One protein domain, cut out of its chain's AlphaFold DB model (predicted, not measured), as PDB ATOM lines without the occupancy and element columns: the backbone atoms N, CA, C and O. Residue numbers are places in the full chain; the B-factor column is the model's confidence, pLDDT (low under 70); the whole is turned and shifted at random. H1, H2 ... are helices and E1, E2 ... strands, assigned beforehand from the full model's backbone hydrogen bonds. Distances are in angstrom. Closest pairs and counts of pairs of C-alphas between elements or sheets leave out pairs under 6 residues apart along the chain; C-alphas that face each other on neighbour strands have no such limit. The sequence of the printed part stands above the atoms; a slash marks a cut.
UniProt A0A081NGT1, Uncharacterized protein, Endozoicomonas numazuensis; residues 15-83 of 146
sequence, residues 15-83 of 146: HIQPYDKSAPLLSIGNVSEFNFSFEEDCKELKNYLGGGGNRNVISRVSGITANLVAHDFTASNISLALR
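Overview. This is residues 15 to 83 of the 146 residues of an uncharacterized protein of Endozoicomonas numazuensis (UniProt A0A081NGT1). One long, narrow two-stranded hairpin, E1 and E2, makes the length of the domain; near its open end lie a loop stretch, residues 15 to 30, and the short helix H1. The printed part has 69 residues, with E1, E2 and H1 in that order, an antiparallel sheet E1 - E2 and the class mostly strand. It is extended, a rod of 63 by 28 by 16 A, with a radius of gyration of the C-alphas of 20.3 A.

Arrangement. Residues 15 to 16 pair with residues 26 to 27, antiparallel. E1, residues 31 to 46, and E2, residues 54 to 70, form a hairpin, antiparallel at 166 degrees. N 37 and O 65, 2.8 A, and N 43 and O 58, 2.9 A, are within hydrogen-bond range. H1, residues 75 to 81, is apart from E1; its O i to N i+4 pairs are each within hydrogen-bond range.

Along the chain. E1 runs 44.6 A from C-alpha 31 at (125.823, 143.182, 162.158). E2 runs 44.0 A. H1 runs 9.9 A to C-alpha 81 at (128.157, 129.374, 161.021).

Size, cuts and confidence. The C-alphas farthest apart, Gly 50 and Ala 75, are 63.3 A apart. The printed part has no cut and no long link. pLDDT is under 70 in 18 residues, among them 75 to 83.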
ATOM      1  N   HIS A  15     124.738 138.158 170.136       77.94
ATOM      2  CA  HIS A  15     125.517 137.073 170.701       77.94
ATOM      3  C   HIS A  15     124.814 135.752 170.443       77.94
ATOM      4  O   HIS A  15     123.589 135.659 170.533       77.94
ATOM      5  N   ILE A  16     125.603 134.728 170.153       75.94
ATOM      6  CA  ILE A  16     125.126 133.363 169.972       75.94
ATOM      7  C   ILE A  16     125.786 132.446 170.982       75.94
ATOM      8  O   ILE A  16     126.968 132.570 171.307       75.94
ATOM      9  N   GLN A  17     124.981 131.526 171.497       79.75
ATOM     10  CA  GLN A  17     125.407 130.510 172.440       79.75
ATOM     11  C   GLN A  17     124.729 129.184 172.079       79.75
ATOM     12  O   GLN A  17     123.549 129.192 171.715       79.75
ATOM     13  N   PRO A  18     125.430 128.042 172.181       74.62
ATOM     14  CA  PRO A  18     124.780 126.741 172.091       74.62
ATOM     15  C   PRO A  18     123.732 126.573 173.197       74.62
ATOM     16  O   PRO A  18     123.918 127.038 174.322       74.62
ATOM     17  N   TYR A  19     122.650 125.860 172.876       76.25
ATOM     18  CA  TYR A  19     121.518 125.637 173.783       76.25
ATOM     19  C   TYR A  19     121.941 125.025 175.126       76.25
ATOM     20  O   TYR A  19     121.474 125.449 176.182       76.25
ATOM     21  N   ASP A  20     122.906 124.105 175.096       81.06
ATOM     22  CA  ASP A  20     123.405 123.399 176.282       81.06
ATOM     23  C   ASP A  20     124.303 124.267 177.177       81.06
ATOM     24  O   ASP A  20     124.824 123.796 178.186       81.06
ATOM     25  N   LYS A  21     124.541 125.531 176.791       75.88
ATOM     26  CA  LYS A  21     125.463 126.468 177.454       75.88
ATOM     27  C   LYS A  21     126.893 125.938 177.602       75.88
ATOM     28  O   LYS A  21     127.673 126.467 178.387       75.88
ATOM     29  N   SER A  22     127.253 124.918 176.823       74.69
ATOM     30  CA  SER A  22     128.561 124.264 176.899       74.69
ATOM     31  C   SER A  22     129.716 125.162 176.442       74.69
ATOM     32  O   SER A  22     130.866 124.856 176.740       74.69
ATOM     33  N   ALA A  23     129.432 126.246 175.715       73.75
ATOM     34  CA  ALA A  23     130.420 127.221 175.268       73.75
ATOM     35  C   ALA A  23     130.043 128.637 175.748       73.75
ATOM     36  O   ALA A  23     128.853 128.909 175.975       73.75
ATOM     37  N   PRO A  24     131.033 129.537 175.908       75.19
ATOM     38  CA  PRO A  24     130.778 130.942 176.221       75.19
ATOM     39  C   PRO A  24     129.981 131.633 175.105       75.19
ATOM     40  O   PRO A  24     129.935 131.156 173.972       75.19
ATOM     41  N   LEU A  25     129.352 132.767 175.433       74.88
ATOM     42  CA  LEU A  25     128.679 133.602 174.437       74.88
ATOM     43  C   LEU A  25     129.713 134.120 173.437       74.88
ATOM     44  O   LEU A  25     130.676 134.782 173.825       74.88
ATOM     45  N   LEU A  26     129.489 133.840 172.157       73.88
ATOM     46  CA  LEU A  26     130.296 134.367 171.068       73.88
ATOM     47  C   LEU A  26     129.565 135.543 170.434       73.88
ATOM     48  O   LEU A  26     128.402 135.439 170.041       73.88
ATOM     49  N   SER A  27     130.247 136.680 170.363       72.12
ATOM     50  CA  SER A  27     129.762 137.865 169.664       72.12
ATOM     51  C   SER A  27     129.810 137.605 168.161       72.12
ATOM     52  O   SER A  27     130.871 137.275 167.634       72.12
ATOM     53  N   ILE A  28     128.696 137.797 167.450       71.38
ATOM     54  CA  ILE A  28     128.664 137.657 165.981       71.38
ATOM     55  C   ILE A  28     129.521 138.743 165.301       71.38
ATOM     56  O   ILE A  28     130.007 138.543 164.193       71.38
ATOM     57  N   GLY A  29     129.780 139.850 166.001       72.06
ATOM     58  CA  GLY A  29     130.540 140.986 165.491       72.06
ATOM     59  C   GLY A  29     129.611 142.092 165.008       72.06
ATOM     60  O   GLY A  29     128.473 142.197 165.469       72.06
ATOM     61  N   ASN A  30     130.106 142.936 164.103       73.88
ATOM     62  CA  ASN A  30     129.315 144.026 163.545       73.88
ATOM     63  C   ASN A  30     128.258 143.475 162.572       73.88
ATOM     64  O   ASN A  30     128.600 142.941 161.512       73.88
ATOM     65  N   VAL A  31     126.985 143.594 162.950       71.12
ATOM     66  CA  VAL A  31     125.823 143.182 162.158       71.12
ATOM     67  C   VAL A  31     125.070 144.442 161.746       71.12
ATOM     68  O   VAL A  31     124.610 145.188 162.602       71.12
ATOM     69  N   SER A  32     124.958 144.678 160.441       77.88
ATOM     70  CA  SER A  32     124.301 145.875 159.891       77.88
ATOM     71  C   SER A  32     122.779 145.740 159.860       77.88
ATOM     72  O   SER A  32     122.054 146.714 160.033       77.88
ATOM     73  N   GLU A  33     122.284 144.515 159.692       76.50
ATOM     74  CA  GLU A  33     120.854 144.242 159.667       76.50
ATOM     75  C   GLU A  33     120.555 142.911 160.350       76.50
ATOM     76  O   GLU A  33     121.214 141.903 160.083       76.50
ATOM     77  N   PHE A  34     119.553 142.917 161.227       70.88
ATOM     78  CA  PHE A  34     119.022 141.727 161.879       70.88
ATOM     79  C   PHE A  34     117.504 141.702 161.731       70.88
ATOM     80  O   PHE A  34     116.802 142.566 162.257       70.88
ATOM     81  N   ASN A  35     117.001 140.703 161.015       77.44
ATOM     82  CA  ASN A  35     115.583 140.494 160.782       77.44
ATOM     83  C   ASN A  35     115.142 139.192 161.453       77.44
ATOM     84  O   ASN A  35     115.698 138.128 161.194       77.44
ATOM     85  N   PHE A  36     114.137 139.281 162.316       76.94
ATOM     86  CA  PHE A  36     113.562 138.139 163.010       76.94
ATOM     87  C   PHE A  36     112.104 137.982 162.587       76.94
ATOM     88  O   PHE A  36     111.305 138.905 162.759       76.94
ATOM     89  N   SER A  37     111.753 136.812 162.064       77.62
ATOM     90  CA  SER A  37     110.393 136.460 161.683       77.62
ATOM     91  C   SER A  37     110.004 135.109 162.273       77.62
ATOM     92  O   SER A  37     110.826 134.212 162.466       77.62
ATOM     93  N   PHE A  38     108.726 134.961 162.599       75.38
ATOM     94  CA  PHE A  38     108.150 133.686 162.991       75.38
ATOM     95  C   PHE A  38     106.937 133.425 162.109       75.38
ATOM     96  O   PHE A  38     106.149 134.329 161.835       75.38
ATOM     97  N   GLU A  39     106.814 132.190 161.647       73.38
ATOM     98  CA  GLU A  39     105.635 131.724 160.931       73.38
ATOM     99  C   GLU A  39     104.758 130.946 161.905       73.38
ATOM    100  O   GLU A  39     105.238 130.100 162.666       73.38
ATOM    101  N   GLU A  40     103.464 131.243 161.903       76.62
ATOM    102  CA  GLU A  40     102.482 130.603 162.768       76.62
ATOM    103  C   GLU A  40     101.444 129.878 161.916       76.62
ATOM    104  O   GLU A  40     100.751 130.482 161.097       76.62
ATOM    105  N   ASP A  41     101.322 128.570 162.132       71.19
ATOM    106  CA  ASP A  41     100.283 127.770 161.505       71.19
ATOM    107  C   ASP A  41      99.014 127.870 162.351       71.19
ATOM    108  O   ASP A  41      98.909 127.286 163.437       71.19
ATOM    109  N   CYS A  42      98.031 128.604 161.834       68.81
ATOM    110  CA  CYS A  42      96.696 128.681 162.411       68.81
ATOM    111  C   CYS A  42      95.779 127.651 161.742       68.81
ATOM    112  O   CYS A  42      95.520 127.707 160.536       68.81
ATOM    113  N   LYS A  43      95.267 126.697 162.523       74.62
ATOM    114  CA  LYS A  43      94.244 125.746 162.076       74.62
ATOM    115  C   LYS A  43      92.919 126.082 162.736       74.62
ATOM    116  O   LYS A  43      92.748 125.934 163.946       74.62
ATOM    117  N   GLU A  44      91.968 126.485 161.907       77.25
ATOM    118  CA  GLU A  44      90.627 126.862 162.330       77.25
ATOM    119  C   GLU A  44      89.619 125.773 161.947       77.25
ATOM    120  O   GLU A  44      89.471 125.409 160.779       77.25
ATOM    121  N   LEU A  45      88.893 125.249 162.934       74.50
ATOM    122  CA  LEU A  45      87.742 124.381 162.711       74.50
ATOM    123  C   LEU A  45      86.492 125.253 162.654       74.50
ATOM    124  O   LEU A  45      86.067 125.776 163.682       74.50
ATOM    125  N   LYS A  46      85.872 125.382 161.482       68.00
ATOM    126  CA  LYS A  46      84.608 126.116 161.329       68.00
ATOM    127  C   LYS A  46      83.467 125.410 162.064       68.00
ATOM    128  O   LYS A  46      83.402 124.182 162.117       68.00
ATOM    129  N   ASN A  47      82.572 126.189 162.663       69.12
ATOM    130  CA  ASN A  47      81.392 125.659 163.331       69.12
ATOM    131  C   ASN A  47      80.297 125.344 162.304       69.12
ATOM    132  O   ASN A  47      79.804 126.236 161.618       69.12
ATOM    133  N   TYR A  48      79.902 124.074 162.220       71.31
ATOM    134  CA  TYR A  48      78.865 123.595 161.300       71.31
ATOM    135  C   TYR A  48      77.486 123.427 161.967       71.31
ATOM    136  O   TYR A  48      76.554 122.961 161.320       71.31
ATOM    137  N   LEU A  49      77.331 123.800 163.248       67.88
ATOM    138  CA  LEU A  49      76.096 123.606 164.033       67.88
ATOM    139  C   LEU A  49      75.170 124.842 164.090       67.88
ATOM    140  O   LEU A  49      74.293 124.911 164.945       67.88
ATOM    141  N   GLY A  50      75.318 125.787 163.155       65.94
ATOM    142  CA  GLY A  50      74.506 127.010 163.088       65.94
ATOM    143  C   GLY A  50      75.008 128.107 164.036       65.94
ATOM    144  O   GLY A  50      75.347 127.848 165.186       65.94
ATOM    145  N   GLY A  51      75.087 129.342 163.529       70.31
ATOM    146  CA  GLY A  51      75.775 130.461 164.187       70.31
ATOM    147  C   GLY A  51      77.240 130.521 163.752       70.31
ATOM    148  O   GLY A  51      78.085 129.797 164.276       70.31
ATOM    149  N   GLY A  52      77.515 131.328 162.723       73.50
ATOM    150  CA  GLY A  52      78.828 131.426 162.083       73.50
ATOM    151  C   GLY A  52      79.960 131.752 163.061       73.50
ATOM    152  O   GLY A  52      79.784 132.518 164.003       73.50
ATOM    153  N   GLY A  53      81.124 131.151 162.820       71.81
ATOM    154  CA  GLY A  53      82.329 131.297 163.635       71.81
ATOM    155  C   GLY A  53      83.179 130.025 163.613       71.81
ATOM    156  O   GLY A  53      82.778 129.003 163.048       71.81
ATOM    157  N   ASN A  54      84.352 130.077 164.239       72.31
ATOM    158  CA  ASN A  54      85.211 128.908 164.422       72.31
ATOM    159  C   ASN A  54      84.845 128.191 165.728       72.31
ATOM    160  O   ASN A  54      84.755 128.809 166.783       72.31
ATOM    161  N   ARG A  55      84.628 126.874 165.658       66.62
ATOM    162  CA  ARG A  55      84.398 125.980 166.803       66.62
ATOM    163  C   ARG A  55      85.676 125.743 167.606       66.62
ATOM    164  O   ARG A  55      85.604 125.444 168.792       66.62
ATOM    165  N   ASN A  56      86.831 125.790 166.945       62.72
ATOM    166  CA  ASN A  56      88.130 125.653 167.589       62.72
ATOM    167  C   ASN A  56      89.199 126.353 166.750       62.72
ATOM    168  O   ASN A  56      89.142 126.303 165.521       62.72
ATOM    169  N   VAL A  57      90.164 126.976 167.409       70.19
ATOM    170  CA  VAL A  57      91.321 127.609 166.776       70.19
ATOM    171  C   VAL A  57      92.544 127.100 167.513       70.19
ATOM    172  O   VAL A  57      92.618 127.193 168.738       70.19
ATOM    173  N   ILE A  58      93.479 126.517 166.773       73.19
ATOM    174  CA  ILE A  58      94.774 126.114 167.307       73.19
ATOM    175  C   ILE A  58      95.825 126.835 166.488       73.19
ATOM    176  O   ILE A  58      95.971 126.566 165.295       73.19
ATOM    177  N   SER A  59      96.563 127.707 167.156       76.38
ATOM    178  CA  SER A  59      97.702 128.400 166.579       76.38
ATOM    179  C   SER A  59      98.977 127.825 167.183       76.38
ATOM    180  O   SER A  59      99.074 127.627 168.401       76.38
ATOM    181  N   ARG A  60      99.919 127.434 166.326       78.12
ATOM    182  CA  ARG A  60     101.199 126.868 166.751       78.12
ATOM    183  C   ARG A  60     102.303 127.470 165.893       78.12
ATOM    184  O   ARG A  60     102.199 127.474 164.670       78.12
ATOM    185  N   VAL A  61     103.358 127.960 166.540       75.94
ATOM    186  CA  VAL A  61     104.541 128.473 165.841       75.94
ATOM    187  C   VAL A  61     105.151 127.330 165.032       75.94
ATOM    188  O   VAL A  61     105.505 126.288 165.587       75.94
ATOM    189  N   SER A  62     105.182 127.523 163.720       76.44
ATOM    190  CA  SER A  62     105.613 126.553 162.717       76.44
ATOM    191  C   SER A  62     107.121 126.624 162.502       76.44
ATOM    192  O   SER A  62     107.807 125.604 162.441       76.44
ATOM    193  N   GLY A  63     107.658 127.844 162.497       72.00
ATOM    194  CA  GLY A  63     109.074 128.094 162.304       72.00
ATOM    195  C   GLY A  63     109.481 129.454 162.843       72.00
ATOM    196  O   GLY A  63     108.685 130.390 162.901       72.00
ATOM    197  N   ILE A  64     110.740 129.547 163.253       75.38
ATOM    198  CA  ILE A  64     111.391 130.803 163.615       75.38
ATOM    199  C   ILE A  64     112.569 130.966 162.662       75.38
ATOM    200  O   ILE A  64     113.438 130.093 162.606       75.38
ATOM    201  N   THR A  65     112.597 132.079 161.939       77.25
ATOM    202  CA  THR A  65     113.645 132.418 160.978       77.25
ATOM    203  C   THR A  65     114.306 133.717 161.416       77.25
ATOM    204  O   THR A  65     113.653 134.740 161.599       77.25
ATOM    205  N   ALA A  66     115.623 133.682 161.589       73.88
ATOM    206  CA  ALA A  66     116.424 134.863 161.877       73.88
ATOM    207  C   ALA A  66     117.437 135.059 160.746       73.88
ATOM    208  O   ALA A  66     118.252 134.175 160.486       73.88
ATOM    209  N   ASN A  67     117.382 136.214 160.090       76.75
ATOM    210  CA  ASN A  67     118.303 136.631 159.040       76.75
ATOM    211  C   ASN A  67     119.211 137.737 159.579       76.75
ATOM    212  O   ASN A  67     118.756 138.637 160.283       76.75
ATOM    213  N   LEU A  68     120.496 137.683 159.242       77.06
ATOM    214  CA  LEU A  68     121.486 138.649 159.699       77.06
ATOM    215  C   LEU A  68     122.533 138.932 158.623       77.06
ATOM    216  O   LEU A  68     122.988 138.010 157.946       77.06
ATOM    217  N   VAL A  69     122.935 140.197 158.497       80.25
ATOM    218  CA  VAL A  69     124.010 140.642 157.598       80.25
ATOM    219  C   VAL A  69     125.209 141.058 158.445       80.25
ATOM    220  O   VAL A  69     125.274 142.178 158.953       80.25
ATOM    221  N   ALA A  70     126.142 140.125 158.640       73.12
ATOM    222  CA  ALA A  70     127.386 140.364 159.367       73.12
ATOM    223  C   ALA A  70     128.479 140.906 158.432       73.12
ATOM    224  O   ALA A  70     128.619 140.440 157.300       73.12
ATOM    225  N   HIS A  71     129.261 141.871 158.918       76.25
ATOM    226  CA  HIS A  71     130.388 142.465 158.185       76.25
ATOM    227  C   HIS A  71     131.761 142.074 158.733       76.25
ATOM    228  O   HIS A  71     132.756 142.253 158.035       76.25
ATOM    229  N   ASP A  72     131.826 141.545 159.954       69.12
ATOM    230  CA  ASP A  72     133.069 141.072 160.557       69.12
ATOM    231  C   ASP A  72     133.031 139.550 160.709       69.12
ATOM    232  O   ASP A  72     132.119 138.990 161.322       69.12
ATOM    233  N   PHE A  73     134.019 138.878 160.125       64.25
ATOM    234  CA  PHE A  73     134.103 137.427 160.097       64.25
ATOM    235  C   PHE A  73     135.376 136.964 160.799       64.25
ATOM    236  O   PHE A  73     136.448 136.857 160.205       64.25
ATOM    237  N   THR A  74     135.250 136.639 162.081       70.31
ATOM    238  CA  THR A  74     136.320 135.970 162.826       70.31
ATOM    239  C   THR A  74     136.294 134.465 162.544       70.31
ATOM    240  O   THR A  74     135.238 133.890 162.263       70.31
ATOM    241  N   ALA A  75     137.444 133.791 162.658       66.94
ATOM    242  CA  ALA A  75     137.533 132.342 162.448       66.94
ATOM    243  C   ALA A  75     136.553 131.557 163.345       66.94
ATOM    244  O   ALA A  75     135.953 130.589 162.889       66.94
ATOM    245  N   SER A  76     136.330 132.032 164.576       67.56
ATOM    246  CA  SER A  76     135.364 131.459 165.522       67.56
ATOM    247  C   SER A  76     133.901 131.642 165.088       67.56
ATOM    248  O   SER A  76     133.063 130.784 165.367       67.56
ATOM    249  N   ASN A  77     133.572 132.741 164.404       68.62
ATOM    250  CA  ASN A  77     132.209 133.017 163.934       68.62
ATOM    251  C   ASN A  77     131.902 132.251 162.646       68.62
ATOM    252  O   ASN A  77     130.835 131.649 162.528       68.62
ATOM    253  N   ILE A  78     132.861 132.199 161.714       69.12
ATOM    254  CA  ILE A  78     132.757 131.381 160.498       69.12
ATOM    255  C   ILE A  78     132.622 129.898 160.858       69.12
ATOM    256  O   ILE A  78     131.795 129.198 160.274       69.12
ATOM    257  N   SER A  79     133.391 129.400 161.829       64.56
ATOM    258  CA  SER A  79     133.297 127.995 162.228       64.56
ATOM    259  C   SER A  79     131.960 127.655 162.859       64.56
ATOM    260  O   SER A  79     131.411 126.594 162.583       64.56
ATOM    261  N   LEU A  80     131.393 128.566 163.650       69.44
ATOM    262  CA  LEU A  80     130.067 128.365 164.217       69.44
ATOM    263  C   LEU A  80     128.975 128.398 163.135       69.44
ATOM    264  O   LEU A  80     128.088 127.545 163.148       69.44
ATOM    265  N   ALA A  81     129.078 129.305 162.159       66.38
ATOM    266  CA  ALA A  81     128.157 129.374 161.021       66.38
ATOM    267  C   ALA A  81     128.217 128.117 160.133       66.38
ATOM    268  O   ALA A  81     127.184 127.610 159.698       66.38
ATOM    269  N   LEU A  82     129.417 127.577 159.905       69.44
ATOM    270  CA  LEU A  82     129.647 126.375 159.097       69.44
ATOM    271  C   LEU A  82     129.504 125.062 159.887       69.44
ATOM    272  O   LEU A  82     129.680 123.992 159.307       69.44
ATOM    273  N   ARG A  83     129.227 125.119 161.201       66.25
ATOM    274  CA  ARG A  83     129.335 123.971 162.130       66.25
ATOM    275  C   ARG A  83     130.678 123.227 162.014       66.25
ATOM    276  O   ARG A  83     130.738 122.006 162.144       66.25
TER     277      ARG A  83